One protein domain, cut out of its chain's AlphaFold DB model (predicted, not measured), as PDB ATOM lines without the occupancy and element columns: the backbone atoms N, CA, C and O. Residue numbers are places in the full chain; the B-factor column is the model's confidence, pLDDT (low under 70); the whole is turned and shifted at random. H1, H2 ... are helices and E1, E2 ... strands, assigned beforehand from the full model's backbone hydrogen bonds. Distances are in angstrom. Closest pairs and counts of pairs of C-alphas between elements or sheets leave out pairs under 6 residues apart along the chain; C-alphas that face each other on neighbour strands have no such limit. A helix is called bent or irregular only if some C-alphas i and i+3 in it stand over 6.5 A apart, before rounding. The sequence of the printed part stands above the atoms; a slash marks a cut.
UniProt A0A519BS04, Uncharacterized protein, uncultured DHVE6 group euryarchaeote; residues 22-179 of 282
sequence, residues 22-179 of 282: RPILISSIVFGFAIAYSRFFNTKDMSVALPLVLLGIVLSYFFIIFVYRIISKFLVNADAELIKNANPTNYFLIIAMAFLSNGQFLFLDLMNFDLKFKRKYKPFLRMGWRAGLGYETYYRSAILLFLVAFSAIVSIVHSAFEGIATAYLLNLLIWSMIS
ATOM      1  N   ARG A  22       1.437  42.248  14.146       70.69
ATOM      2  CA  ARG A  22       2.272  43.468  14.186       70.69
ATOM      3  C   ARG A  22       3.693  43.232  14.722       70.69
ATOM      4  O   ARG A  22       4.627  43.680  14.060       70.69
ATOM      5  N   PRO A  23       3.912  42.509  15.841       71.19
ATOM      6  CA  PRO A  23       5.266  42.256  16.339       71.19
ATOM      7  C   PRO A  23       6.119  41.433  15.367       71.19
ATOM      8  O   PRO A  23       7.316  41.675  15.251       71.19
ATOM      9  N   ILE A  24       5.498  40.492  14.645       76.88
ATOM     10  CA  ILE A  24       6.166  39.640  13.651       76.88
ATOM     11  C   ILE A  24       6.607  40.480  12.452       76.88
ATOM     12  O   ILE A  24       7.755  40.383  12.029       76.88
ATOM     13  N   LEU A  25       5.719  41.342  11.949       80.44
ATOM     14  CA  LEU A  25       6.020  42.256  10.846       80.44
ATOM     15  C   LEU A  25       7.159  43.216  11.204       80.44
ATOM     16  O   LEU A  25       8.139  43.295  10.468       80.44
ATOM     17  N   ILE A  26       7.080  43.885  12.358       79.31
ATOM     18  CA  ILE A  26       8.129  44.816  12.805       79.31
ATOM     19  C   ILE A  26       9.467  44.084  12.955       79.31
ATOM     20  O   ILE A  26      10.472  44.534  12.409       79.31
ATOM     21  N   SER A  27       9.468  42.921  13.613       77.06
ATOM     22  CA  SER A  27      10.677  42.103  13.763       77.06
ATOM     23  C   SER A  27      11.256  41.698  12.408       77.06
ATOM     24  O   SER A  27      12.460  41.798  12.207       77.06
ATOM     25  N   SER A  28      10.414  41.297  11.451       83.12
ATOM     26  CA  SER A  28      10.869  40.890  10.119       83.12
ATOM     27  C   SER A  28      11.518  42.022   9.326       83.12
ATOM     28  O   SER A  28      12.500  41.780   8.631       83.12
ATOM     29  N   ILE A  29      11.020  43.253   9.473       84.62
ATOM     30  CA  ILE A  29      11.608  44.434   8.832       84.62
ATOM     31  C   ILE A  29      12.977  44.726   9.445       84.62
ATOM     32  O   ILE A  29      13.956  44.875   8.717       84.62
ATOM     33  N   VAL A  30      13.058  44.756  10.778       82.06
ATOM     34  CA  VAL A  30      14.308  45.043  11.495       82.06
ATOM     35  C   VAL A  30      15.365  43.975  11.197       82.06
ATOM     36  O   VAL A  30      16.491  44.315  10.843       82.06
ATOM     37  N   PHE A  31      15.006  42.691  11.271       79.50
ATOM     38  CA  PHE A  31      15.926  41.588  10.983       79.50
ATOM     39  C   PHE A  31      16.323  41.518   9.512       79.50
ATOM     40  O   PHE A  31      17.500  41.331   9.210       79.50
ATOM     41  N   GLY A  32      15.366  41.719   8.606       83.06
ATOM     42  CA  GLY A  32      15.619  41.724   7.172       83.06
ATOM     43  C   GLY A  32      16.538  42.857   6.734       83.06
ATOM     44  O   GLY A  32      17.413  42.647   5.899       83.06
ATOM     45  N   PHE A  33      16.392  44.035   7.341       82.75
ATOM     46  CA  PHE A  33      17.330  45.133   7.140       82.75
ATOM     47  C   PHE A  33      18.706  44.804   7.725       82.75
ATOM     48  O   PHE A  33      19.709  44.938   7.032       82.75
ATOM     49  N   ALA A  34      18.758  44.330   8.970       81.12
ATOM     50  CA  ALA A  34      20.013  44.058   9.660       81.12
ATOM     51  C   ALA A  34      20.861  42.997   8.931       81.12
ATOM     52  O   ALA A  34      22.056  43.202   8.732       81.12
ATOM     53  N   ILE A  35      20.249  41.907   8.450       82.38
ATOM     54  CA  ILE A  35      20.966  40.851   7.715       82.38
ATOM     55  C   ILE A  35      21.443  41.298   6.330       82.38
ATOM     56  O   ILE A  35      22.483  40.852   5.849       82.38
ATOM     57  N   ALA A  36      20.692  42.191   5.687       84.19
ATOM     58  CA  ALA A  36      21.056  42.752   4.396       84.19
ATOM     59  C   ALA A  36      21.990  43.967   4.526       84.19
ATOM     60  O   ALA A  36      22.523  44.405   3.511       84.19
ATOM     61  N   TYR A  37      22.222  44.484   5.741       83.25
ATOM     62  CA  TYR A  37      22.907  45.754   6.007       83.25
ATOM     63  C   TYR A  37      24.252  45.855   5.285       83.25
ATOM     64  O   TYR A  37      24.457  46.755   4.474       83.25
ATOM     65  N   SER A  38      25.139  44.881   5.515       78.19
ATOM     66  CA  SER A  38      26.476  44.867   4.912       78.19
ATOM     67  C   SER A  38      26.400  44.938   3.387       78.19
ATOM     68  O   SER A  38      27.104  45.704   2.739       78.19
ATOM     69  N   ARG A  39      25.492  44.159   2.792       77.31
ATOM     70  CA  ARG A  39      25.326  44.096   1.338       77.31
ATOM     71  C   ARG A  39      24.685  45.364   0.797       77.31
ATOM     72  O   ARG A  39      25.067  45.809  -0.275       77.31
ATOM     73  N   PHE A  40      23.762  45.968   1.535       81.75
ATOM     74  CA  PHE A  40      23.118  47.214   1.147       81.75
ATOM     75  C   PHE A  40      24.122  48.370   1.066       81.75
ATOM     76  O   PHE A  40      24.132  49.089   0.073       81.75
ATOM     77  N   PHE A  41      25.009  48.507   2.058       78.56
ATOM     78  CA  PHE A  41      25.980  49.608   2.104       78.56
ATOM     79  C   PHE A  41      27.268  49.353   1.311       78.56
ATOM     80  O   PHE A  41      27.925  50.311   0.909       78.56
ATOM     81  N   ASN A  42      27.620  48.092   1.042       79.62
ATOM     82  CA  ASN A  42      28.807  47.752   0.249       79.62
ATOM     83  C   ASN A  42      28.518  47.600  -1.258       79.62
ATOM     84  O   ASN A  42      29.454  47.489  -2.052       79.62
ATOM     85  N   THR A  43      27.248  47.583  -1.682       80.06
ATOM     86  CA  THR A  43      26.887  47.490  -3.106       80.06
ATOM     87  C   THR A  43      26.862  48.879  -3.740       80.06
ATOM     88  O   THR A  43      26.215  49.788  -3.233       80.06
ATOM     89  N   LYS A  44      27.546  49.044  -4.880       73.44
ATOM     90  CA  LYS A  44      27.618  50.329  -5.603       73.44
ATOM     91  C   LYS A  44      26.312  50.718  -6.310       73.44
ATOM     92  O   LYS A  44      26.132  51.884  -6.632       73.44
ATOM     93  N   ASP A  45      25.427  49.752  -6.557       82.75
ATOM     94  CA  ASP A  45      24.177  49.933  -7.295       82.75
ATOM     95  C   ASP A  45      22.940  49.683  -6.411       82.75
ATOM     96  O   ASP A  45      22.701  48.576  -5.915       82.75
ATOM     97  N   MET A  46      22.119  50.724  -6.258       80.12
ATOM     98  CA  MET A  46      20.850  50.675  -5.527       80.12
ATOM     99  C   MET A  46      19.848  49.688  -6.137       80.12
ATOM    100  O   MET A  46      19.063  49.090  -5.396       80.12
ATOM    101  N   SER A  47      19.891  49.470  -7.455       81.19
ATOM    102  CA  SER A  47      19.005  48.527  -8.148       81.19
ATOM    103  C   SER A  47      19.241  47.072  -7.719       81.19
ATOM    104  O   SER A  47      18.323  46.256  -7.769       81.19
ATOM    105  N   VAL A  48      20.440  46.769  -7.211       80.38
ATOM    106  CA  VAL A  48      20.822  45.464  -6.656       80.38
ATOM    107  C   VAL A  48      20.639  45.437  -5.137       80.38
ATOM    108  O   VAL A  48      20.187  44.437  -4.582       80.38
ATOM    109  N   ALA A  49      20.931  46.541  -4.448       82.56
ATOM    110  CA  ALA A  49      20.842  46.625  -2.991       82.56
ATOM    111  C   ALA A  49      19.396  46.496  -2.463       82.56
ATOM    112  O   ALA A  49      19.147  45.781  -1.487       82.56
ATOM    113  N   LEU A  50      18.427  47.154  -3.110       85.44
ATOM    114  CA  LEU A  50      17.034  47.192  -2.642       85.44
ATOM    115  C   LEU A  50      16.341  45.813  -2.691       85.44
ATOM    116  O   LEU A  50      15.739  45.415  -1.686       85.44
ATOM    117  N   PRO A  51      16.454  45.032  -3.787       88.75
ATOM    118  CA  PRO A  51      15.927  43.669  -3.835       88.75
ATOM    119  C   PRO A  51      16.516  42.746  -2.763       88.75
ATOM    120  O   PRO A  51      15.801  41.897  -2.233       88.75
ATOM    121  N   LEU A  52      17.788  42.925  -2.393       86.81
ATOM    122  CA  LEU A  52      18.430  42.136  -1.337       86.81
ATOM    123  C   LEU A  52      17.853  42.427   0.049       86.81
ATOM    124  O   LEU A  52      17.683  41.498   0.842       86.81
ATOM    125  N   VAL A  53      17.526  43.688   0.335       88.25
ATOM    126  CA  VAL A  53      16.836  44.071   1.576       88.25
ATOM    127  C   VAL A  53      15.428  43.485   1.596       88.25
ATOM    128  O   VAL A  53      15.042  42.857   2.582       88.25
ATOM    129  N   LEU A  54      14.677  43.614   0.498       89.88
ATOM    130  CA  LEU A  54      13.334  43.036   0.388       89.88
ATOM    131  C   LEU A  54      13.357  41.515   0.582       89.88
ATOM    132  O   LEU A  54      12.551  40.983   1.346       89.88
ATOM    133  N   LEU A  55      14.317  40.825  -0.035       90.56
ATOM    134  CA  LEU A  55      14.518  39.393   0.157       90.56
ATOM    135  C   LEU A  55      14.810  39.058   1.627       90.56
ATOM    136  O   LEU A  55      14.214  38.128   2.172       90.56
ATOM    137  N   GLY A  56      15.679  39.830   2.287       88.44
ATOM    138  CA  GLY A  56      15.976  39.684   3.713       88.44
ATOM    139  C   GLY A  56      14.731  39.818   4.591       88.44
ATOM    140  O   GLY A  56      14.519  38.997   5.487       88.44
ATOM    141  N   ILE A  57      13.875  40.805   4.312       90.19
ATOM    142  CA  ILE A  57      12.616  41.036   5.042       90.19
ATOM    143  C   ILE A  57      11.648  39.870   4.837       90.19
ATOM    144  O   ILE A  57      11.107  39.340   5.809       90.19
ATOM    145  N   VAL A  58      11.457  39.433   3.590       92.00
ATOM    146  CA  VAL A  58      10.549  38.327   3.253       92.00
ATOM    147  C   VAL A  58      11.003  37.026   3.916       92.00
ATOM    148  O   VAL A  58      10.197  36.347   4.558       92.00
ATOM    149  N   LEU A  59      12.293  36.695   3.830       90.19
ATOM    150  CA  LEU A  59      12.842  35.500   4.472       90.19
ATOM    151  C   LEU A  59      12.745  35.580   5.996       90.19
ATOM    152  O   LEU A  59      12.338  34.603   6.624       90.19
ATOM    153  N   SER A  60      13.025  36.745   6.586       87.94
ATOM    154  CA  SER A  60      12.859  36.966   8.028       87.94
ATOM    155  C   SER A  60      11.407  36.773   8.461       87.94
ATOM    156  O   SER A  60      11.144  36.126   9.471       87.94
ATOM    157  N   TYR A  61      10.446  37.274   7.686       88.31
ATOM    158  CA  TYR A  61       9.022  37.109   7.969       88.31
ATOM    159  C   TYR A  61       8.605  35.633   7.975       88.31
ATOM    160  O   TYR A  61       8.008  35.161   8.950       88.31
ATOM    161  N   PHE A  62       8.966  34.881   6.929       88.44
ATOM    162  CA  PHE A  62       8.665  33.450   6.852       88.44
ATOM    163  C   PHE A  62       9.350  32.656   7.961       88.44
ATOM    164  O   PHE A  62       8.712  31.807   8.584       88.44
ATOM    165  N   PHE A  63      10.612  32.968   8.245       86.31
ATOM    166  CA  PHE A  63      11.376  32.340   9.313       86.31
ATOM    167  C   PHE A  63      10.722  32.551  10.686       86.31
ATOM    168  O   PHE A  63      10.440  31.577  11.385       86.31
ATOM    169  N   ILE A  64      10.388  33.795  11.048       82.62
ATOM    170  CA  ILE A  64       9.754  34.116  12.337       82.62
ATOM    171  C   ILE A  64       8.394  33.425  12.459       82.62
ATOM    172  O   ILE A  64       8.090  32.859  13.509       82.62
ATOM    173  N   ILE A  65       7.574  33.428  11.402       84.00
ATOM    174  CA  ILE A  65       6.275  32.739  11.417       84.00
ATOM    175  C   ILE A  65       6.449  31.236  11.577       84.00
ATOM    176  O   ILE A  65       5.704  30.617  12.341       84.00
ATOM    177  N   PHE A  66       7.394  30.644  10.852       84.75
ATOM    178  CA  PHE A  66       7.664  29.216  10.918       84.75
ATOM    179  C   PHE A  66       8.068  28.809  12.336       84.75
ATOM    180  O   PHE A  66       7.400  27.970  12.945       84.75
ATOM    181  N   VAL A  67       9.073  29.482  12.901       80.88
ATOM    182  CA  VAL A  67       9.531  29.255  14.278       80.88
ATOM    183  C   VAL A  67       8.381  29.473  15.265       80.88
ATOM    184  O   VAL A  67       8.106  28.606  16.092       80.88
ATOM    185  N   TYR A  68       7.625  30.567  15.130       77.19
ATOM    186  CA  TYR A  68       6.484  30.857  15.998       77.19
ATOM    187  C   TYR A  68       5.415  29.757  15.960       77.19
ATOM    188  O   TYR A  68       4.885  29.373  17.006       77.19
ATOM    189  N   ARG A  69       5.087  29.227  14.776       81.19
ATOM    190  CA  ARG A  69       4.097  28.148  14.628       81.19
ATOM    191  C   ARG A  69       4.562  26.855  15.287       81.19
ATOM    192  O   ARG A  69       3.752  26.205  15.946       81.19
ATOM    193  N   ILE A  70       5.835  26.495  15.130       81.12
ATOM    194  CA  ILE A  70       6.415  25.307  15.769       81.12
ATOM    195  C   ILE A  70       6.400  25.463  17.292       81.12
ATOM    196  O   ILE A  70       5.854  24.606  17.989       81.12
ATOM    197  N   ILE A  71       6.897  26.592  17.803       75.88
ATOM    198  CA  ILE A  71       6.923  26.876  19.242       75.88
ATOM    199  C   ILE A  71       5.505  26.888  19.825       75.88
ATOM    200  O   ILE A  71       5.262  26.275  20.858       75.88
ATOM    201  N   SER A  72       4.545  27.531  19.156       74.44
ATOM    202  CA  SER A  72       3.160  27.592  19.644       74.44
ATOM    203  C   SER A  72       2.536  26.201  19.761       74.44
ATOM    204  O   SER A  72       1.870  25.924  20.753       74.44
ATOM    205  N   LYS A  73       2.785  25.301  18.797       77.69
ATOM    206  CA  LYS A  73       2.323  23.906  18.886       77.69
ATOM    207  C   LYS A  73       2.951  23.179  20.074       77.69
ATOM    208  O   LYS A  73       2.245  22.489  20.801       77.69
ATOM    209  N   PHE A  74       4.253  23.366  20.290       72.06
ATOM    210  CA  PHE A  74       4.963  22.765  21.417       72.06
ATOM    211  C   PHE A  74       4.424  23.253  22.771       72.06
ATOM    212  O   PHE A  74       4.224  22.456  23.683       72.06
ATOM    213  N   LEU A  75       4.122  24.550  22.887       69.88
ATOM    214  CA  LEU A  75       3.614  25.164  24.117       69.88
ATOM    215  C   LEU A  75       2.153  24.810  24.428       69.88
ATOM    216  O   LEU A  75       1.810  24.667  25.600       69.88
ATOM    217  N   VAL A  76       1.301  24.627  23.413       68.19
ATOM    218  CA  VAL A  76      -0.096  24.195  23.615       68.19
ATOM    219  C   VAL A  76      -0.154  22.838  24.316       68.19
ATOM    220  O   VAL A  76      -0.947  22.672  25.238       68.19
ATOM    221  N   ASN A  77       0.735  21.910  23.953       64.38
ATOM    222  CA  ASN A  77       0.841  20.600  24.606       64.38
ATOM    223  C   ASN A  77       1.281  20.690  26.080       64.38
ATOM    224  O   ASN A  77       1.172  19.717  26.818       64.38
ATOM    225  N   ALA A  78       1.775  21.854  26.504       61.56
ATOM    226  CA  ALA A  78       2.298  22.133  27.833       61.56
ATOM    227  C   ALA A  78       1.425  23.108  28.650       61.56
ATOM    228  O   ALA A  78       1.892  23.655  29.652       61.56
ATOM    229  N   ASP A  79       0.183  23.377  28.223       65.19
ATOM    230  CA  ASP A  79      -0.696  24.392  28.828       65.19
ATOM    231  C   ASP A  79      -0.033  25.785  28.942       65.19
ATOM    232  O   ASP A  79      -0.281  26.559  29.880       65.19
ATOM    233  N   ALA A  80       0.819  26.122  27.972       63.94
ATOM    234  CA  ALA A  80       1.570  27.368  27.911       63.94
ATOM    235  C   ALA A  80       1.189  28.201  26.678       63.94
ATOM    236  O   ALA A  80       0.816  27.681  25.628       63.94
ATOM    237  N   GLU A  81       1.289  29.521  26.805       66.50
ATOM    238  CA  GLU A  81       1.052  30.481  25.729       66.50
ATOM    239  C   GLU A  81       2.243  31.423  25.586       66.50
ATOM    240  O   GLU A  81       2.858  31.834  26.568       66.50
ATOM    241  N   LEU A  82       2.558  31.787  24.347       66.62
ATOM    242  CA  LEU A  82       3.641  32.708  24.038       66.62
ATOM    243  C   LEU A  82       3.119  34.149  24.043       66.62
ATOM    244  O   LEU A  82       2.224  34.492  23.265       66.62
ATOM    245  N   ILE A  83       3.682  34.998  24.902       65.81
ATOM    246  CA  ILE A  83       3.411  36.435  24.917       65.81
ATOM    247  C   ILE A  83       4.368  37.104  23.930       65.81
ATOM    248  O   ILE A  83       5.580  37.179  24.135       65.81
ATOM    249  N   LYS A  84       3.793  37.628  22.848       63.84
ATOM    250  CA  LYS A  84       4.508  38.442  21.864       63.84
ATOM    251  C   LYS A  84       4.669  39.856  22.411       63.84
ATOM    252  O   LYS A  84       3.835  40.715  22.132       63.84
ATOM    253  N   ASN A  85       5.699  40.094  23.215       60.59
ATOM    254  CA  ASN A  85       6.013  41.449  23.649       60.59
ATOM    255  C   ASN A  85       7.047  42.073  22.708       60.59
ATOM    256  O   ASN A  85       8.092  41.485  22.437       60.59
ATOM    257  N   ALA A  86       6.744  43.259  22.191       62.81
ATOM    258  CA  ALA A  86       7.712  44.058  21.459       62.81
ATOM    259  C   ALA A  86       8.592  44.764  22.495       62.81
ATOM    260  O   ALA A  86       8.090  45.621  23.216       62.81
ATOM    261  N   ASN A  87       9.874  44.404  22.584       66.81
ATOM    262  CA  ASN A  87      10.831  45.115  23.428       66.81
ATOM    263  C   ASN A  87      11.611  46.126  22.560       66.81
ATOM    264  O   ASN A  87      12.475  45.706  21.785       66.81
ATOM    265  N   PRO A  88      11.325  47.441  22.653       68.19
ATOM    266  CA  PRO A  88      11.995  48.459  21.843       68.19
ATOM    267  C   PRO A  88      13.509  48.493  22.053       68.19
ATOM    268  O   PRO A  88      14.250  48.723  21.102       68.19
ATOM    269  N   THR A  89      13.969  48.200  23.272       69.56
ATOM    270  CA  THR A  89      15.391  48.124  23.624       69.56
ATOM    271  C   THR A  89      16.097  47.036  22.826       69.56
ATOM    272  O   THR A  89      17.210  47.244  22.344       69.56
ATOM    273  N   ASN A  90      15.430  45.899  22.605       70.31
ATOM    274  CA  ASN A  90      15.975  44.853  21.754       70.31
ATOM    275  C   ASN A  90      16.076  45.342  20.310       70.31
ATOM    276  O   ASN A  90      17.158  45.258  19.754       70.31
ATOM    277  N   TYR A  91      15.022  45.919  19.719       70.88
ATOM    278  CA  TYR A  91      15.088  46.447  18.343       70.88
ATOM    279  C   TYR A  91      16.176  47.499  18.151       70.88
ATOM    280  O   TYR A  91      16.898  47.451  17.155       70.88
ATOM    281  N   PHE A  92      16.342  48.400  19.117       73.56
ATOM    282  CA  PHE A  92      17.439  49.357  19.104       73.56
ATOM    283  C   PHE A  92      18.797  48.652  19.082       73.56
ATOM    284  O   PHE A  92      19.642  48.989  18.259       73.56
ATOM    285  N   LEU A  93      18.997  47.641  19.930       73.12
ATOM    286  CA  LEU A  93      20.259  46.909  19.992       73.12
ATOM    287  C   LEU A  93      20.538  46.111  18.714       73.12
ATOM    288  O   LEU A  93      21.683  46.044  18.286       73.12
ATOM    289  N   ILE A  94      19.505  45.563  18.072       72.94
ATOM    290  CA  ILE A  94      19.619  44.888  16.769       72.94
ATOM    291  C   ILE A  94      20.179  45.851  15.727       72.94
ATOM    292  O   ILE A  94      21.157  45.538  15.049       72.94
ATOM    293  N   ILE A  95      19.580  47.038  15.641       70.75
ATOM    294  CA  ILE A  95      19.997  48.081  14.709       70.75
ATOM    295  C   ILE A  95      21.414  48.550  15.054       70.75
ATOM    296  O   ILE A  95      22.288  48.531  14.192       70.75
ATOM    297  N   ALA A  96      21.673  48.899  16.315       74.31
ATOM    298  CA  ALA A  96      22.975  49.375  16.771       74.31
ATOM    299  C   ALA A  96      24.092  48.356  16.501       74.31
ATOM    300  O   ALA A  96      25.140  48.726  15.980       74.31
ATOM    301  N   MET A  97      23.864  47.072  16.786       73.12
ATOM    302  CA  MET A  97      24.849  46.026  16.512       73.12
ATOM    303  C   MET A  97      25.051  45.804  15.016       73.12
ATOM    304  O   MET A  97      26.192  45.619  14.600       73.12
ATOM    305  N   ALA A  98      23.999  45.881  14.196       74.00
ATOM    306  CA  ALA A  98      24.143  45.810  12.746       74.00
ATOM    307  C   ALA A  98      25.010  46.965  12.212       74.00
ATOM    308  O   ALA A  98      25.898  46.727  11.401       74.00
ATOM    309  N   PHE A  99      24.834  48.185  12.725       74.69
ATOM    310  CA  PHE A  99      25.707  49.314  12.391       74.69
ATOM    311  C   PHE A  99      27.154  49.082  12.856       74.69
ATOM    312  O   PHE A  99      28.078  49.147  12.047       74.69
ATOM    313  N   LEU A 100      27.356  48.773  14.143       75.62
ATOM    314  CA  LEU A 100      28.687  48.636  14.754       75.62
ATOM    315  C   LEU A 100      29.507  47.476  14.176       75.62
ATOM    316  O   LEU A 100      30.730  47.549  14.133       75.62
ATOM    317  N   SER A 101      28.840  46.411  13.736       72.56
ATOM    318  CA  SER A 101      29.481  45.224  13.161       72.56
ATOM    319  C   SER A 101      29.453  45.198  11.633       72.56
ATOM    320  O   SER A 101      29.806  44.183  11.039       72.56
ATOM    321  N   ASN A 102      28.988  46.264  10.976       70.19
ATOM    322  CA  ASN A 102      28.751  46.284   9.531       70.19
ATOM    323  C   ASN A 102      27.912  45.082   9.037       70.19
ATOM    324  O   ASN A 102      28.224  44.448   8.027       70.19
ATOM    325  N   GLY A 103      26.870  44.726   9.788       63.03
ATOM    326  CA  GLY A 103      25.970  43.603   9.528       63.03
ATOM    327  C   GLY A 103      26.556  42.224   9.838       63.03
ATOM    328  O   GLY A 103      25.901  41.225   9.546       63.03
ATOM    329  N   GLN A 104      27.764  42.140  10.407       61.03
ATOM    330  CA  GLN A 104      28.393  40.861  10.750       61.03
ATOM    331  C   GLN A 104      27.794  40.231  12.003       61.03
ATOM    332  O   GLN A 104      27.729  39.015  12.068       61.03
ATOM    333  N   PHE A 105      27.341  41.031  12.969       60.25
ATOM    334  CA  PHE A 105      26.663  40.587  14.181       60.25
ATOM    335  C   PHE A 105      25.207  41.045  14.145       60.25
ATOM    336  O   PHE A 105      24.910  42.243  14.132       60.25
ATOM    337  N   LEU A 106      24.290  40.084  14.203       60.12
ATOM    338  CA  LEU A 106      22.871  40.356  14.369       60.12
ATOM    339  C   LEU A 106      22.497  39.971  15.790       60.12
ATOM    340  O   LEU A 106      22.552  38.800  16.160       60.12
ATOM    341  N   PHE A 107      22.078  40.946  16.592       57.38
ATOM    342  CA  PHE A 107      21.282  40.573  17.746       57.38
ATOM    343  C   PHE A 107      19.954  40.067  17.189       57.38
ATOM    344  O   PHE A 107      19.306  40.745  16.403       57.38
ATOM    345  N   LEU A 108      19.582  38.833  17.472       59.09
ATOM    346  CA  LEU A 108      18.332  38.281  16.975       59.09
ATOM    347  C   LEU A 108      17.880  37.271  17.993       59.09
ATOM    348  O   LEU A 108      18.306  36.133  17.970       59.09
ATOM    349  N   ASP A 109      17.059  37.698  18.937       60.38
ATOM    350  CA  ASP A 109      16.629  36.803  19.993       60.38
ATOM    351  C   ASP A 109      15.161  36.427  19.839       60.38
ATOM    352  O   ASP A 109      14.262  37.031  20.429       60.38
ATOM    353  N   LEU A 110      14.928  35.375  19.052       55.84
ATOM    354  CA  LEU A 110      13.616  34.731  18.945       55.84
ATOM    355  C   LEU A 110      13.182  34.057  20.242       55.84
ATOM    356  O   LEU A 110      12.056  33.577  20.336       55.84
ATOM    357  N   MET A 111      14.058  33.972  21.235       55.94
ATOM    358  CA  MET A 111      13.733  33.442  22.542       55.94
ATOM    359  C   MET A 111      13.329  34.556  23.504       55.94
ATOM    360  O   MET A 111      12.852  34.238  24.587       55.94
ATOM    361  N   ASN A 112      13.412  35.845  23.163       58.16
ATOM    362  CA  ASN A 112      13.009  36.889  24.112       58.16
ATOM    363  C   ASN A 112      11.485  36.953  24.381       58.16
ATOM    364  O   ASN A 112      11.013  37.770  25.167       58.16
ATOM    365  N   PHE A 113      10.688  36.073  23.776       58.78
ATOM    366  CA  PHE A 113       9.281  35.946  24.129       58.78
ATOM    367  C   PHE A 113       9.094  35.503  25.585       58.78
ATOM    368  O   PHE A 113       9.796  34.617  26.079       58.78
ATOM    369  N   ASP A 114       8.110  36.104  26.249       56.59
ATOM    370  CA  ASP A 114       7.663  35.670  27.570       56.59
ATOM    371  C   ASP A 114       6.748  34.450  27.422       56.59
ATOM    372  O   ASP A 114       5.843  34.429  26.582       56.59
ATOM    373  N   LEU A 115       6.959  33.424  28.248       56.38
ATOM    374  CA  LEU A 115       6.106  32.234  28.287       56.38
ATOM    375  C   LEU A 115       5.106  32.344  29.441       56.38
ATOM    376  O   LEU A 115       5.481  32.399  30.611       56.38
ATOM    377  N   LYS A 116       3.810  32.342  29.123       54.03
ATOM    378  CA  LYS A 116       2.719  32.345  30.101       54.03
ATOM    379  C   LYS A 116       2.167  30.941  30.290       54.03
ATOM    380  O   LYS A 116       1.425  30.441  29.453       54.03
ATOM    381  N   PHE A 117       2.448  30.327  31.433       55.84
ATOM    382  CA  PHE A 117       1.825  29.060  31.820       55.84
ATOM    383  C   PHE A 117       0.435  29.312  32.413       55.84
ATOM    384  O   PHE A 117       0.292  30.092  33.362       55.84
ATOM    385  N   LYS A 118      -0.598  28.644  31.886       51.72
ATOM    386  CA  LYS A 118      -2.006  28.879  32.265       51.72
ATOM    387  C   LYS A 118      -2.304  28.614  33.744       51.72
ATOM    388  O   LYS A 118      -3.265  29.166  34.268       51.72
ATOM    389  N   ARG A 119      -1.480  27.815  34.434       47.56
ATOM    390  CA  ARG A 119      -1.748  27.378  35.816       47.56
ATOM    391  C   ARG A 119      -1.040  28.148  36.936       47.56
ATOM    392  O   ARG A 119      -1.428  27.939  38.077       47.56
ATOM    393  N   LYS A 120      -0.068  29.037  36.674       47.09
ATOM    394  CA  LYS A 120       0.561  29.930  37.686       47.09
ATOM    395  C   LYS A 120       1.601  30.842  37.015       47.09
ATOM    396  O   LYS A 120       2.801  30.622  37.126       47.09
ATOM    397  N   TYR A 121       1.157  31.874  36.298       42.38
ATOM    398  CA  TYR A 121       2.071  32.898  35.784       42.38
ATOM    399  C   TYR A 121       2.206  34.045  36.788       42.38
ATOM    400  O   TYR A 121       1.227  34.723  37.104       42.38
ATOM    401  N   LYS A 122       3.427  34.280  37.270       44.81
ATOM    402  CA  LYS A 122       3.823  35.518  37.950       44.81
ATOM    403  C   LYS A 122       4.872  36.182  37.045       44.81
ATOM    404  O   LYS A 122       5.918  35.577  36.843       44.81
ATOM    405  N   PRO A 123       4.582  37.348  36.436       45.56
ATOM    406  CA  PRO A 123       5.465  37.956  35.443       45.56
ATOM    407  C   PRO A 123       6.864  38.249  36.000       45.56
ATOM    408  O   PRO A 123       6.990  38.731  37.130       45.56
ATOM    409  N   PHE A 124       7.879  38.010  35.160       44.28
ATOM    410  CA  PHE A 124       9.322  38.159  35.419       44.28
ATOM    411  C   PHE A 124       9.688  39.472  36.134       44.28
ATOM    412  O   PHE A 124      10.424  39.471  37.119       44.28
ATOM    413  N   LEU A 125       9.076  40.586  35.720       45.22
ATOM    414  CA  LEU A 125       9.367  41.925  36.245       45.22
ATOM    415  C   LEU A 125       8.863  42.183  37.680       45.22
ATOM    416  O   LEU A 125       9.293  43.153  38.300       45.22
ATOM    417  N   ARG A 126       7.960  41.355  38.234       38.62
ATOM    418  CA  ARG A 126       7.313  41.630  39.537       38.62
ATOM    419  C   ARG A 126       7.868  40.854  40.736       38.62
ATOM    420  O   ARG A 126       7.539  41.230  41.855       38.62
ATOM    421  N   MET A 127       8.665  39.796  40.551       36.91
ATOM    422  CA  MET A 127       9.109  38.932  41.671       36.91
ATOM    423  C   MET A 127      10.623  38.732  41.790       36.91
ATOM    424  O   MET A 127      11.075  37.940  42.616       36.91
ATOM    425  N   GLY A 128      11.412  39.471  41.012       45.16
ATOM    426  CA  GLY A 128      12.859  39.302  40.979       45.16
ATOM    427  C   GLY A 128      13.292  38.018  40.264       45.16
ATOM    428  O   GLY A 128      12.508  37.107  40.004       45.16
ATOM    429  N   TRP A 129      14.585  37.962  39.957       45.41
ATOM    430  CA  TRP A 129      15.258  37.039  39.033       45.41
ATOM    431  C   TRP A 129      15.143  35.527  39.326       45.41
ATOM    432  O   TRP A 129      15.773  34.739  38.631       45.41
ATOM    433  N   ARG A 130      14.403  35.089  40.355       43.31
ATOM    434  CA  ARG A 130      14.418  33.694  40.848       43.31
ATOM    435  C   ARG A 130      13.066  32.972  40.849       43.31
ATOM    436  O   ARG A 130      13.052  31.748  40.948       43.31
ATOM    437  N   ALA A 131      11.930  33.660  40.738       37.38
ATOM    438  CA  ALA A 131      10.625  33.017  40.924       37.38
ATOM    439  C   ALA A 131       9.984  32.578  39.590       37.38
ATOM    440  O   ALA A 131       9.469  33.408  38.850       37.38
ATOM    441  N   GLY A 132       9.969  31.265  39.309       45.47
ATOM    442  CA  GLY A 132       9.158  30.646  38.239       45.47
ATOM    443  C   GLY A 132       9.905  30.137  36.997       45.47
ATOM    444  O   GLY A 132       9.292  29.506  36.140       45.47
ATOM    445  N   LEU A 133      11.220  30.347  36.904       53.25
ATOM    446  CA  LEU A 133      11.953  30.218  35.639       53.25
ATOM    447  C   LEU A 133      12.507  28.813  35.303       53.25
ATOM    448  O   LEU A 133      12.950  28.571  34.177       53.25
ATOM    449  N   GLY A 134      12.503  27.872  36.253       57.62
ATOM    450  CA  GLY A 134      13.056  26.528  36.030       57.62
ATOM    451  C   GLY A 134      12.366  25.797  34.875       57.62
ATOM    452  O   GLY A 134      13.034  25.301  33.973       57.62
ATOM    453  N   TYR A 135      11.028  25.818  34.851       62.44
ATOM    454  CA  TYR A 135      10.223  25.229  33.776       62.44
ATOM    455  C   TYR A 135      10.463  25.921  32.435       62.44
ATOM    456  O   TYR A 135      10.693  25.250  31.438       62.44
ATOM    457  N   GLU A 136      10.486  27.255  32.426       66.88
ATOM    458  CA  GLU A 136      10.730  28.066  31.229       66.88
ATOM    459  C   GLU A 136      12.059  27.715  30.548       66.88
ATOM    460  O   GLU A 136      12.157  27.676  29.321       66.88
ATOM    461  N   THR A 137      13.071  27.383  31.349       72.62
ATOM    462  CA  THR A 137      14.403  27.043  30.848       72.62
ATOM    463  C   THR A 137      14.429  25.732  30.066       72.62
ATOM    464  O   THR A 137      15.164  25.628  29.084       72.62
ATOM    465  N   TYR A 138      13.599  24.747  30.425       75.06
ATOM    466  CA  TYR A 138      13.483  23.505  29.653       75.06
ATOM    467  C   TYR A 138      12.856  23.748  28.273       75.06
ATOM    468  O   TYR A 138      13.353  23.227  27.278       75.06
ATOM    469  N   TYR A 139      11.828  24.601  28.183       75.44
ATOM    470  CA  TYR A 139      11.236  24.976  26.889       75.44
ATOM    471  C   TYR A 139      12.232  25.741  26.020       75.44
ATOM    472  O   TYR A 139      12.350  25.472  24.829       75.44
ATOM    473  N   ARG A 140      13.001  26.653  26.622       78.75
ATOM    474  CA  ARG A 140      14.083  27.373  25.937       78.75
ATOM    475  C   ARG A 140      15.150  26.403  25.415       78.75
ATOM    476  O   ARG A 140      15.505  26.457  24.244       78.75
ATOM    477  N   SER A 141      15.571  25.450  26.237       83.81
ATOM    478  CA  SER A 141      16.510  24.390  25.843       83.81
ATOM    479  C   SER A 141      15.992  23.570  24.654       83.81
ATOM    480  O   SER A 141      16.722  23.335  23.693       83.81
ATOM    481  N   ALA A 142      14.710  23.189  24.665       83.00
ATOM    482  CA  ALA A 142      14.082  22.466  23.559       83.00
ATOM    483  C   ALA A 142      14.035  23.296  22.264       83.00
ATOM    484  O   ALA A 142      14.297  22.773  21.182       83.00
ATOM    485  N   ILE A 143      13.757  24.600  22.370       83.25
ATOM    486  CA  ILE A 143      13.800  25.523  21.230       83.25
ATOM    487  C   ILE A 143      15.224  25.625  20.672       83.25
ATOM    488  O   ILE A 143      15.388  25.574  19.457       83.25
ATOM    489  N   LEU A 144      16.254  25.708  21.521       88.19
ATOM    490  CA  LEU A 144      17.651  25.711  21.069       88.19
ATOM    491  C   LEU A 144      18.008  24.423  20.326       88.19
ATOM    492  O   LEU A 144      18.587  24.496  19.248       88.19
ATOM    493  N   LEU A 145      17.615  23.255  20.843       90.56
ATOM    494  CA  LEU A 145      17.838  21.979  20.151       90.56
ATOM    495  C   LEU A 145      17.123  21.927  18.796       90.56
ATOM    496  O   LEU A 145      17.696  21.457  17.814       90.56
ATOM    497  N   PHE A 146      15.897  22.451  18.723       89.56
ATOM    498  CA  PHE A 146      15.183  22.595  17.458       89.56
ATOM    499  C   PHE A 146      15.935  23.505  16.478       89.56
ATOM    500  O   PHE A 146      16.081  23.144  15.312       89.56
ATOM    501  N   LEU A 147      16.441  24.656  16.933       91.06
ATOM    502  CA  LEU A 147      17.221  25.568  16.091       91.06
ATOM    503  C   LEU A 147      18.536  24.927  15.626       91.06
ATOM    504  O   LEU A 147      18.888  25.085  14.461       91.06
ATOM    505  N   VAL A 148      19.208  24.148  16.478       94.06
ATOM    506  CA  VAL A 148      20.401  23.369  16.110       94.06
ATOM    507  C   VAL A 148      20.064  22.378  14.996       94.06
ATOM    508  O   VAL A 148      20.685  22.420  13.935       94.06
ATOM    509  N   ALA A 149      19.026  21.558  15.173       93.44
ATOM    510  CA  ALA A 149      18.593  20.607  14.149       93.44
ATOM    511  C   ALA A 149      18.190  21.309  12.841       93.44
ATOM    512  O   ALA A 149      18.586  20.889  11.753       93.44
ATOM    513  N   PHE A 150      17.450  22.415  12.933       92.94
ATOM    514  CA  PHE A 150      17.023  23.170  11.760       92.94
ATOM    515  C   PHE A 150      18.210  23.828  11.041       92.94
ATOM    516  O   PHE A 150      18.277  23.793   9.813       92.94
ATOM    517  N   SER A 151      19.192  24.346  11.782       94.88
ATOM    518  CA  SER A 151      20.426  24.903  11.214       94.88
ATOM    519  C   SER A 151      21.282  23.857  10.506       94.88
ATOM    520  O   SER A 151      21.842  24.170   9.462       94.88
ATOM    521  N   ALA A 152      21.307  22.608  10.982       94.88
ATOM    522  CA  ALA A 152      21.969  21.516  10.270       94.88
ATOM    523  C   ALA A 152      21.310  21.265   8.905       94.88
ATOM    524  O   ALA A 152      22.000  21.217   7.890       94.88
ATOM    525  N   ILE A 153      19.973  21.186   8.859       93.94
ATOM    526  CA  ILE A 153      19.220  21.004   7.606       93.94
ATOM    527  C   ILE A 153      19.506  22.157   6.642       93.94
ATOM    528  O   ILE A 153      19.853  21.929   5.485       93.94
ATOM    529  N   VAL A 154      19.394  23.401   7.116       93.88
ATOM    530  CA  VAL A 154      19.637  24.583   6.279       93.88
ATOM    531  C   VAL A 154      21.090  24.644   5.814       93.88
ATOM    532  O   VAL A 154      21.322  25.005   4.665       93.88
ATOM    533  N   SER A 155      22.056  24.243   6.644       94.06
ATOM    534  CA  SER A 155      23.466  24.164   6.256       94.06
ATOM    535  C   SER A 155      23.693  23.143   5.142       94.06
ATOM    536  O   SER A 155      24.383  23.465   4.184       94.06
ATOM    537  N   ILE A 156      23.082  21.954   5.218       93.62
ATOM    538  CA  ILE A 156      23.172  20.934   4.154       93.62
ATOM    539  C   ILE A 156      22.611  21.488   2.841       93.62
ATOM    540  O   ILE A 156      23.243  21.381   1.793       93.62
ATOM    541  N   VAL A 157      21.434  22.118   2.901       92.81
ATOM    542  CA  VAL A 157      20.804  22.731   1.726       92.81
ATOM    543  C   VAL A 157      21.664  23.883   1.191       92.81
ATOM    544  O   VAL A 157      21.826  24.021  -0.018       92.81
ATOM    545  N   HIS A 158      22.254  24.706   2.060       92.88
ATOM    546  CA  HIS A 158      23.136  25.791   1.635       92.88
ATOM    547  C   HIS A 158      24.382  25.262   0.919       92.88
ATOM    548  O   HIS A 158      24.683  25.749  -0.164       92.88
ATOM    549  N   SER A 159      25.034  24.224   1.447       89.38
ATOM    550  CA  SER A 159      26.189  23.588   0.802       89.38
ATOM    551  C   SER A 159      25.856  22.927  -0.540       89.38
ATOM    552  O   SER A 159      26.741  22.784  -1.372       89.38
ATOM    553  N   ALA A 160      24.604  22.514  -0.762       89.44
ATOM    554  CA  ALA A 160      24.188  21.892  -2.019       89.44
ATOM    555  C   ALA A 160      23.823  22.904  -3.122       89.44
ATOM    556  O   ALA A 160      23.978  22.597  -4.302       89.44
ATOM    557  N   PHE A 161      23.301  24.080  -2.757       87.50
ATOM    558  CA  PHE A 161      22.726  25.038  -3.716       87.50
ATOM    559  C   PHE A 161      23.410  26.414  -3.739       87.50
ATOM    560  O   PHE A 161      23.139  27.193  -4.648       87.50
ATOM    561  N   GLU A 162      24.204  26.760  -2.721       84.88
ATOM    562  CA  GLU A 162      24.914  28.046  -2.554       84.88
ATOM    563  C   GLU A 162      24.040  29.306  -2.740       84.88
ATOM    564  O   GLU A 162      24.495  30.402  -3.065       84.88
ATOM    565  N   GLY A 163      22.736  29.170  -2.494       87.44
ATOM    566  CA  GLY A 163      21.773  30.243  -2.693       87.44
ATOM    567  C   GLY A 163      21.903  31.378  -1.674       87.44
ATOM    568  O   GLY A 163      22.077  31.173  -0.472       87.44
ATOM    569  N   ILE A 164      21.681  32.611  -2.129       86.31
ATOM    570  CA  ILE A 164      21.613  33.786  -1.248       86.31
ATOM    571  C   ILE A 164      20.512  33.668  -0.183       86.31
ATOM    572  O   ILE A 164      20.688  34.096   0.956       86.31
ATOM    573  N   ALA A 165      19.393  33.030  -0.533       88.50
ATOM    574  CA  ALA A 165      18.289  32.802   0.389       88.50
ATOM    575  C   ALA A 165      18.666  31.823   1.510       88.50
ATOM    576  O   ALA A 165      18.313  32.047   2.668       88.50
ATOM    577  N   THR A 166      19.416  30.764   1.188       90.31
ATOM    578  CA  THR A 166      19.877  29.786   2.183       90.31
ATOM    579  C   THR A 166      20.983  30.371   3.057       90.31
ATOM    580  O   THR A 166      20.973  30.125   4.260       90.31
ATOM    581  N   ALA A 167      21.833  31.253   2.516       88.25
ATOM    582  CA  ALA A 167      22.796  32.029   3.301       88.25
ATOM    583  C   ALA A 167      22.110  32.962   4.315       88.25
ATOM    584  O   ALA A 167      22.511  33.032   5.477       88.25
ATOM    585  N   TYR A 168      21.054  33.673   3.901       88.94
ATOM    586  CA  TYR A 168      20.277  34.522   4.811       88.94
ATOM    587  C   TYR A 168      19.580  33.697   5.890       88.94
ATOM    588  O   TYR A 168      19.659  34.036   7.067       88.94
ATOM    589  N   LEU A 169      18.941  32.588   5.520       89.69
ATOM    590  CA  LEU A 169      18.271  31.725   6.490       89.69
ATOM    591  C   LEU A 169      19.259  31.123   7.503       89.69
ATOM    592  O   LEU A 169      18.962  31.088   8.698       89.69
ATOM    593  N   LEU A 170      20.440  30.700   7.045       90.81
ATOM    594  CA  LEU A 170      21.493  30.167   7.906       90.81
ATOM    595  C   LEU A 170      22.006  31.230   8.885       90.81
ATOM    596  O   LEU A 170      22.096  30.965  10.081       90.81
ATOM    597  N   ASN A 171      22.253  32.453   8.411       88.12
ATOM    598  CA  ASN A 171      22.643  33.573   9.270       88.12
ATOM    599  C   ASN A 171      21.558  33.924  10.298       88.12
ATOM    600  O   ASN A 171      21.875  34.107  11.473       88.12
ATOM    601  N   LEU A 172      20.278  33.962   9.907       86.50
ATOM    602  CA  LEU A 172      19.177  34.168  10.857       86.50
ATOM    603  C   LEU A 172      19.175  33.092  11.952       86.50
ATOM    604  O   LEU A 172      18.987  33.413  13.126       86.50
ATOM    605  N   LEU A 173      19.409  31.828  11.590       89.25
ATOM    606  CA  LEU A 173      19.469  30.708  12.532       89.25
ATOM    607  C   LEU A 173      20.657  30.800  13.489       89.25
ATOM    608  O   LEU A 173      20.476  30.675  14.699       89.25
ATOM    609  N   ILE A 174      21.851  31.054  12.961       89.44
ATOM    610  CA  ILE A 174      23.086  31.197  13.739       89.44
ATOM    611  C   ILE A 174      22.940  32.328  14.758       89.44
ATOM    612  O   ILE A 174      23.159  32.128  15.952       89.44
ATOM    613  N   TRP A 175      22.478  33.499  14.320       84.69
ATOM    614  CA  TRP A 175      22.314  34.645  15.211       84.69
ATOM    615  C   TRP A 175      21.156  34.480  16.204       84.69
ATOM    616  O   TRP A 175      21.286  34.930  17.346       84.69
ATOM    617  N   SER A 176      20.091  33.750  15.824       84.31
ATOM    618  CA  SER A 176      19.042  33.282  16.754       84.31
ATOM    619  C   SER A 176      19.622  32.481  17.909       84.31
ATOM    620  O   SER A 176      19.299  32.711  19.075       84.31
ATOM    621  N   MET A 177      20.472  31.517  17.569       89.31
ATOM    622  CA  MET A 177      21.080  30.585  18.506       89.31
ATOM    623  C   MET A 177      22.069  31.284  19.439       89.31
ATOM    624  O   MET A 177      21.953  31.146  20.656       89.31
ATOM    625  N   ILE A 178      22.983  32.085  18.884       86.25
ATOM    626  CA  ILE A 178      23.969  32.857  19.654       86.25
ATOM    627  C   ILE A 178      23.255  33.793  20.642       86.25
ATOM    628  O   ILE A 178      23.522  33.759  21.845       86.25
ATOM    629  N   SER A 179      22.292  34.583  20.165       79.75
ATOM    630  CA  SER A 179      21.540  35.513  21.021       79.75
ATOM    631  C   SER A 179      20.698  34.788  22.078       79.75
ATOM    632  O   SER A 179      20.512  35.299  23.181       79.75
TER     633      SER A 179
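This is residues 22 to 179 of the 282 residues of an uncharacterized protein of uncultured DHVE6 group euryarchaeote (UniProt A0A519BS04). Two helical hairpins, H1 with H2 and H5 with H6, make the elongated body, and H6 packs on H2 where the two cross; H3 lies side by side with H1. At one end a small two-stranded sheet, E1 and E2, sits by the last turns of H2 and the first turns of H5, and residues 125 to 130, of which 125 to 127 belong to H4, stick out. The printed part has 158 residues, with six named helices and two named strands in the order H1 H2 E1 H3 E2 H4 H5 H6; the sheet's order is E1 - E2, antiparallel, and the class is mostly helix. The whole is compact, with a radius of gyration of the C-alphas of 16.8 A, and spans 55 by 33 by 24 A.

H1, residues 22 to 42, begins at C-alpha 22 (2.272, 43.468, 14.186) and is 30.3 A long; it is irregular, with C-alphas 35 and 38 7.4 A apart, and has a kink of 48 degrees near residue 36. H2, residues 46 to 76, is 44.6 A long and ends at C-alpha 76 (-0.096, 24.195, 23.615). E1 is residues 80 to 83, H3 residues 88 to 100, 18.1 A, E2 residues 114 to 117 and H4 residues 124 to 127. H5, residues 133 to 161, is 41.1 A long. H6, residues 164 to 179, is 22.3 A long and ends at C-alpha 179 (21.540, 35.513, 21.021).

H1 and H2 form a hairpin and touch, closest at the C-alphas of Gly 32 and Ile 57, 3.7 A, with a tilt of 37 degrees, only just steep. H3 touches H1, closest at the C-alphas of Ala 34 and Ala 98, 5.4 A, at a shallow tilt of 9 degrees, the same way. E1 and E2 are antiparallel; N 81 and O 116 are within hydrogen-bond range at 2.8 A. H4 is apart from H5, but only just, at 8.4 A. H5 and H6 form a hairpin and touch at a shallow tilt of 24 degrees, closest at the C-alphas of His 158 and Thr 166, 5.2 A. H6, with residues 165 to 172 alone, touches residues 55 to 63 of H2, closest at the C-alphas of Tyr 168 and Gly 56, 6.8 A. In H3 and H6 every O i to N i+4 pair is within hydrogen-bond range; H1 has 15 of 17, H2 25 of 27, H5 23 of 25, and H4 is too short for such a pair.

The two C-alphas farthest apart, those of Lys 44 and Arg 119, are 55.7 A apart. The printed part has no cut, and the link from H3 to E2, residues 101 to 113, is long. The mean pLDDT of the printed part is 74.9, and residues 75 to 89 and 103 to 136 are under 70.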